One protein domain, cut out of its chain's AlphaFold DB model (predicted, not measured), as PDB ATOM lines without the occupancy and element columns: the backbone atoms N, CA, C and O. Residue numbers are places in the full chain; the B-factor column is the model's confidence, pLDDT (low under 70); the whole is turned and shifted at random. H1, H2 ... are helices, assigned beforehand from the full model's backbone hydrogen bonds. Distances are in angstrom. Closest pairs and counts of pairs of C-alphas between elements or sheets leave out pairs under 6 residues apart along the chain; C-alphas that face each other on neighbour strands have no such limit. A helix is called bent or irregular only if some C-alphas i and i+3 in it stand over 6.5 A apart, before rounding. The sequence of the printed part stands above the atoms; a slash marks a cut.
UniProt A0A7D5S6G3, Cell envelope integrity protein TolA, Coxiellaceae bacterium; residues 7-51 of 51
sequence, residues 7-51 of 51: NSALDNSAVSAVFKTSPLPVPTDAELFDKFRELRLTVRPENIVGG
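AT A GLANCE: This is residues 7 to 51 of the 51 residues of the protein "Cell envelope integrity protein TolA" of Coxiellaceae bacterium (UniProt A0A7D5S6G3). The model is an open, elongated U with no packed core: the helix H1 makes one arm, residues 21 to 29 cross over from it, the short helix H2 starts the way back at the far end, and residues 37 to 51 run on as a long tail that makes most of the other arm. The two helices are apart, and the space between the arms is empty. The printed part has 45 residues, with two named helices in the order H1, H2 and no named strand; the class is all helix, though under half of the residues, 20 of 45, are in named elements. The whole is extended, with a radius of gyration of the C-alphas of 15.2 A, and a rod in outline, spanning 49 by 20 by 11 A.

HOW THE PARTS SIT: H1, residues 8 to 20, is the longest helix, and H2 is residues 30 to 36. H1 and H2 are apart, with no C-alpha of the one within 8 A of the other. A short link of 9 residues joins them. Residues 7 to 25, of which 8 to 20 belong to H1, stand free; residues 28 to 34, of which 30 to 34 belong to H2, and residues 38 to 51 stand free too. Every O i to N i+4 pair of H1 is within hydrogen-bond range; in H2 this holds for 2 of 3.

IN THESE COORDINATES: H1 runs 18.2 A from C-alpha 8 at (-12.495, -11.202, -6.417) to C-alpha 20 at (-2.705, -20.110, -18.930). H2 runs 10.1 A from Ala 30 to Phe 36, whose C-alpha is at (-0.383, -7.101, -31.750). Neither helix is bent.

THE WHOLE: The C-alphas of Ala 30 and Gly 51, the two farthest apart, are 49.5 A from each other, while those of Asn 7 and Gly 51 are 17.8 A apart. The printed part has no cut and ends at the chain's last residue. The mean pLDDT of the printed part is 73.3; residues 24 to 27, 36 to 40, 43 and 46 to 51 are under 70.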
ATOM      1  N   ASN A   7     -14.969  -7.510  -7.836       85.19
ATOM      2  CA  ASN A   7     -15.326  -8.910  -7.628       85.19
ATOM      3  C   ASN A   7     -14.077  -9.806  -7.697       85.19
ATOM      4  O   ASN A   7     -13.507 -10.036  -8.764       85.19
ATOM      5  N   SER A   8     -13.702 -10.380  -6.555       85.44
ATOM      6  CA  SER A   8     -12.495 -11.202  -6.417       85.44
ATOM      7  C   SER A   8     -12.502 -12.464  -7.287       85.44
ATOM      8  O   SER A   8     -11.446 -12.900  -7.742       85.44
ATOM      9  N   ALA A   9     -13.668 -13.065  -7.546       86.69
ATOM     10  CA  ALA A   9     -13.758 -14.241  -8.412       86.69
ATOM     11  C   ALA A   9     -13.461 -13.877  -9.874       86.69
ATOM     12  O   ALA A   9     -12.768 -14.617 -10.577       86.69
ATOM     13  N   LEU A  10     -13.937 -12.708 -10.311       83.94
ATOM     14  CA  LEU A  10     -13.708 -12.208 -11.661       83.94
ATOM     15  C   LEU A  10     -12.237 -11.830 -11.867       83.94
ATOM     16  O   LEU A  10     -11.633 -12.251 -12.855       83.94
ATOM     17  N   ASP A  11     -11.634 -11.144 -10.894       86.56
ATOM     18  CA  ASP A  11     -10.213 -10.786 -10.921       86.56
ATOM     19  C   ASP A  11      -9.326 -12.048 -11.013       86.56
ATOM     20  O   ASP A  11      -8.437 -12.131 -11.865       86.56
ATOM     21  N   ASN A  12      -9.630 -13.086 -10.223       85.88
ATOM     22  CA  ASN A  12      -8.912 -14.365 -10.267       85.88
ATOM     23  C   ASN A  12      -9.054 -15.089 -11.614       85.88
ATOM     24  O   ASN A  12      -8.095 -15.708 -12.090       85.88
ATOM     25  N   SER A  13     -10.232 -15.014 -12.243       85.19
ATOM     26  CA  SER A  13     -10.466 -15.623 -13.556       85.19
ATOM     27  C   SER A  13      -9.623 -14.958 -14.651       85.19
ATOM     28  O   SER A  13      -9.001 -15.657 -15.453       85.19
ATOM     29  N   ALA A  14      -9.507 -13.625 -14.619       85.12
ATOM     30  CA  ALA A  14      -8.711 -12.856 -15.569       85.12
ATOM     31  C   ALA A  14      -7.211 -13.146 -15.416       85.12
ATOM     32  O   ALA A  14      -6.530 -13.420 -16.406       85.12
ATOM     33  N   VAL A  15      -6.705 -13.174 -14.177       84.38
ATOM     34  CA  VAL A  15      -5.307 -13.536 -13.887       84.38
ATOM     35  C   VAL A  15      -5.000 -14.957 -14.364       84.38
ATOM     36  O   VAL A  15      -3.992 -15.189 -15.035       84.38
ATOM     37  N   SER A  16      -5.894 -15.904 -14.077       83.94
ATOM     38  CA  SER A  16      -5.729 -17.302 -14.483       83.94
ATOM     39  C   SER A  16      -5.715 -17.467 -16.002       83.94
ATOM     40  O   SER A  16      -4.935 -18.264 -16.516       83.94
ATOM     41  N   ALA A  17      -6.557 -16.727 -16.729       82.81
ATOM     42  CA  ALA A  17      -6.581 -16.757 -18.187       82.81
ATOM     43  C   ALA A  17      -5.256 -16.247 -18.770       82.81
ATOM     44  O   ALA A  17      -4.623 -16.962 -19.542       82.81
ATOM     45  N   VAL A  18      -4.775 -15.079 -18.333       81.50
ATOM     46  CA  VAL A  18      -3.490 -14.519 -18.793       81.50
ATOM     47  C   VAL A  18      -2.337 -15.499 -18.546       81.50
ATOM     48  O   VAL A  18      -1.543 -15.755 -19.450       81.50
ATOM     49  N   PHE A  19      -2.286 -16.111 -17.359       80.81
ATOM     50  CA  PHE A  19      -1.246 -17.083 -17.019       80.81
ATOM     51  C   PHE A  19      -1.304 -18.340 -17.900       80.81
ATOM     52  O   PHE A  19      -0.288 -18.767 -18.442       80.81
ATOM     53  N   LYS A  20      -2.501 -18.908 -18.101       77.50
ATOM     54  CA  LYS A  20      -2.705 -20.110 -18.930       77.50
ATOM     55  C   LYS A  20      -2.406 -19.895 -20.409       77.50
ATOM     56  O   LYS A  20      -2.163 -20.865 -21.115       77.50
ATOM     57  N   THR A  21      -2.430 -18.652 -20.878       77.56
ATOM     58  CA  THR A  21      -2.188 -18.338 -22.289       77.56
ATOM     59  C   THR A  21      -0.699 -18.119 -22.590       77.56
ATOM     60  O   THR A  21      -0.372 -17.620 -23.658       77.56
ATOM     61  N   SER A  22       0.214 -18.460 -21.669       72.00
ATOM     62  CA  SER A  22       1.662 -18.305 -21.868       72.00
ATOM     63  C   SER A  22       2.336 -19.565 -22.448       72.00
ATOM     64  O   SER A  22       2.078 -20.661 -21.953       72.00
ATOM     65  N   PRO A  23       3.262 -19.420 -23.421       70.25
ATOM     66  CA  PRO A  23       3.570 -18.179 -24.127       70.25
ATOM     67  C   PRO A  23       2.421 -17.823 -25.076       70.25
ATOM     68  O   PRO A  23       1.892 -18.687 -25.775       70.25
ATOM     69  N   LEU A  24       2.039 -16.543 -25.093       66.94
ATOM     70  CA  LEU A  24       1.041 -16.060 -26.041       66.94
ATOM     71  C   LEU A  24       1.548 -16.377 -27.453       66.94
ATOM     72  O   LEU A  24       2.725 -16.120 -27.725       66.94
ATOM     73  N   PRO A  25       0.714 -16.940 -28.344       67.88
ATOM     74  CA  PRO A  25       1.119 -17.173 -29.718       67.88
ATOM     75  C   PRO A  25       1.398 -15.815 -30.358       67.88
ATOM     76  O   PRO A  25       0.483 -15.045 -30.647       67.88
ATOM     77  N   VAL A  26       2.677 -15.498 -30.524       65.94
ATOM     78  CA  VAL A  26       3.115 -14.292 -31.217       65.94
ATOM     79  C   VAL A  26       3.341 -14.628 -32.686       65.94
ATOM     80  O   VAL A  26       3.889 -15.692 -32.993       65.94
ATOM     81  N   PRO A  27       2.926 -13.755 -33.612       66.44
ATOM     82  CA  PRO A  27       3.288 -13.909 -35.010       66.44
ATOM     83  C   PRO A  27       4.813 -13.897 -35.166       66.44
ATOM     84  O   PRO A  27       5.486 -13.043 -34.592       66.44
ATOM     85  N   THR A  28       5.359 -14.827 -35.950       73.81
ATOM     86  CA  THR A  28       6.784 -14.840 -36.335       73.81
ATOM     87  C   THR A  28       7.143 -13.712 -37.300       73.81
ATOM     88  O   THR A  28       8.313 -13.362 -37.431       73.81
ATOM     89  N   ASP A  29       6.140 -13.143 -37.968       81.19
ATOM     90  CA  ASP A  29       6.278 -11.986 -38.840       81.19
ATOM     91  C   ASP A  29       6.395 -10.688 -38.022       81.19
ATOM     92  O   ASP A  29       5.537 -10.377 -37.191       81.19
ATOM     93  N   ALA A  30       7.474  -9.936 -38.254       74.88
ATOM     94  CA  ALA A  30       7.813  -8.753 -37.468       74.88
ATOM     95  C   ALA A  30       6.824  -7.589 -37.664       74.88
ATOM     96  O   ALA A  30       6.529  -6.876 -36.703       74.88
ATOM     97  N   GLU A  31       6.275  -7.413 -38.872       76.88
ATOM     98  CA  GLU A  31       5.283  -6.368 -39.157       76.88
ATOM     99  C   GLU A  31       3.926  -6.698 -38.524       76.88
ATOM    100  O   GLU A  31       3.209  -5.814 -38.049       76.88
ATOM    101  N   LEU A  32       3.571  -7.984 -38.481       71.62
ATOM    102  CA  LEU A  32       2.366  -8.461 -37.820       71.62
ATOM    103  C   LEU A  32       2.501  -8.367 -36.296       71.62
ATOM    104  O   LEU A  32       1.567  -7.913 -35.638       71.62
ATOM    105  N   PHE A  33       3.662  -8.709 -35.731       72.69
ATOM    106  CA  PHE A  33       3.936  -8.568 -34.298       72.69
ATOM    107  C   PHE A  33       3.758  -7.126 -33.796       72.69
ATOM    108  O   PHE A  33       3.165  -6.913 -32.736       72.69
ATOM    109  N   ASP A  34       4.204  -6.130 -34.567       70.88
ATOM    110  CA  ASP A  34       4.069  -4.714 -34.200       70.88
ATOM    111  C   ASP A  34       2.595  -4.281 -34.062       70.88
ATOM    112  O   ASP A  34       2.263  -3.462 -33.205       70.88
ATOM    113  N   LYS A  35       1.679  -4.915 -34.811       70.38
ATOM    114  CA  LYS A  35       0.225  -4.680 -34.714       70.38
ATOM    115  C   LYS A  35      -0.427  -5.327 -33.486       70.38
ATOM    116  O   LYS A  35      -1.441  -4.823 -33.017       70.38
ATOM    117  N   PHE A  36       0.136  -6.413 -32.948       64.88
ATOM    118  CA  PHE A  36      -0.383  -7.101 -31.750       64.88
ATOM    119  C   PHE A  36       0.116  -6.499 -30.428       64.88
ATOM    120  O   PHE A  36      -0.335  -6.908 -29.357       64.88
ATOM    121  N   ARG A  37       1.034  -5.523 -30.475       65.94
ATOM    122  CA  ARG A  37       1.644  -4.936 -29.272       65.94
ATOM    123  C   ARG A  37       0.662  -4.102 -28.435       65.94
ATOM    124  O   ARG A  37       0.905  -3.912 -27.247       65.94
ATOM    125  N   GLU A  38      -0.452  -3.640 -29.012       66.56
ATOM    126  CA  GLU A  38      -1.459  -2.848 -28.299       66.56
ATOM    127  C   GLU A  38      -2.850  -3.506 -28.358       66.56
ATOM    128  O   GLU A  38      -3.537  -3.469 -29.377       66.56
ATOM    129  N   LEU A  39      -3.290  -4.103 -27.244       65.12
ATOM    130  CA  LEU A  39      -4.622  -4.702 -27.115       65.12
ATOM    131  C   LEU A  39      -5.497  -3.851 -26.183       65.12
ATOM    132  O   LEU A  39      -5.257  -3.780 -24.977       65.12
ATOM    133  N   ARG A  40      -6.539  -3.217 -26.731       69.75
ATOM    134  CA  ARG A  40      -7.520  -2.422 -25.969       69.75
ATOM    135  C   ARG A  40      -8.809  -3.221 -25.790       69.75
ATOM    136  O   ARG A  40      -9.702  -3.177 -26.630       69.75
ATOM    137  N   LEU A  41      -8.907  -3.956 -24.685       70.94
ATOM    138  CA  LEU A  41     -10.113  -4.702 -24.319       70.94
ATOM    139  C   LEU A  41     -11.053  -3.821 -23.489       70.94
ATOM    140  O   LEU A  41     -10.688  -3.363 -22.409       70.94
ATOM    141  N   THR A  42     -12.277  -3.616 -23.976       71.69
ATOM    142  CA  THR A  42     -13.368  -3.016 -23.192       71.69
ATOM    143  C   THR A  42     -14.347  -4.119 -22.822       71.69
ATOM    144  O   THR A  42     -15.050  -4.635 -23.685       71.69
ATOM    145  N   VAL A  43     -14.384  -4.499 -21.546       68.44
ATOM    146  CA  VAL A  43     -15.299  -5.536 -21.057       68.44
ATOM    147  C   VAL A  43     -16.596  -4.871 -20.604       68.44
ATOM    148  O   VAL A  43     -16.598  -4.091 -19.652       68.44
ATOM    149  N   ARG A  44     -17.699  -5.176 -21.293       70.69
ATOM    150  CA  ARG A  44     -19.063  -4.829 -20.875       70.69
ATOM    151  C   ARG A  44     -19.859  -6.119 -20.653       70.69
ATOM    152  O   ARG A  44     -19.908  -6.939 -21.565       70.69
ATOM    153  N   PRO A  45     -20.454  -6.329 -19.470       71.00
ATOM    154  CA  PRO A  45     -21.321  -7.477 -19.242       71.00
ATOM    155  C   PRO A  45     -22.659  -7.278 -19.970       71.00
ATOM    156  O   PRO A  45     -23.346  -6.290 -19.730       71.00
ATOM    157  N   GLU A  46     -23.027  -8.213 -20.849       66.88
ATOM    158  CA  GLU A  46     -24.258  -8.132 -21.663       66.88
ATOM    159  C   GLU A  46     -25.470  -8.845 -21.039       66.88
ATOM    160  O   GLU A  46     -26.589  -8.666 -21.498       66.88
ATOM    161  N   ASN A  47     -25.293  -9.619 -19.963       62.72
ATOM    162  CA  ASN A  47     -26.400 -10.260 -19.247       62.72
ATOM    163  C   ASN A  47     -26.209 -10.143 -17.734       62.72
ATOM    164  O   ASN A  47     -25.684 -11.036 -17.075       62.72
ATOM    165  N   ILE A  48     -26.652  -9.016 -17.181       61.00
ATOM    166  CA  ILE A  48     -26.998  -8.908 -15.763       61.00
ATOM    167  C   ILE A  48     -28.457  -9.348 -15.627       61.00
ATOM    168  O   ILE A  48     -29.371  -8.548 -15.808       61.00
ATOM    169  N   VAL A  49     -28.683 -10.633 -15.340       58.69
ATOM    170  CA  VAL A  49     -29.988 -11.097 -14.848       58.69
ATOM    171  C   VAL A  49     -30.112 -10.568 -13.420       58.69
ATOM    172  O   VAL A  49     -29.536 -11.126 -12.489       58.69
ATOM    173  N   GLY A  50     -30.766  -9.413 -13.282       60.78
ATOM    174  CA  GLY A  50     -31.249  -8.912 -11.998       60.78
ATOM    175  C   GLY A  50     -32.270  -9.901 -11.439       60.78
ATOM    176  O   GLY A  50     -33.104 -10.396 -12.196       60.78
ATOM    177  N   GLY A  51     -32.103 -10.247 -10.162       48.59
ATOM    178  CA  GLY A  51     -32.923 -11.239  -9.460       48.59
ATOM    179  C   GLY A  51     -34.327 -10.784  -9.102       48.59
ATOM    180  O   GLY A  51     -34.749  -9.689  -9.536       48.59
TER     181      GLY A  51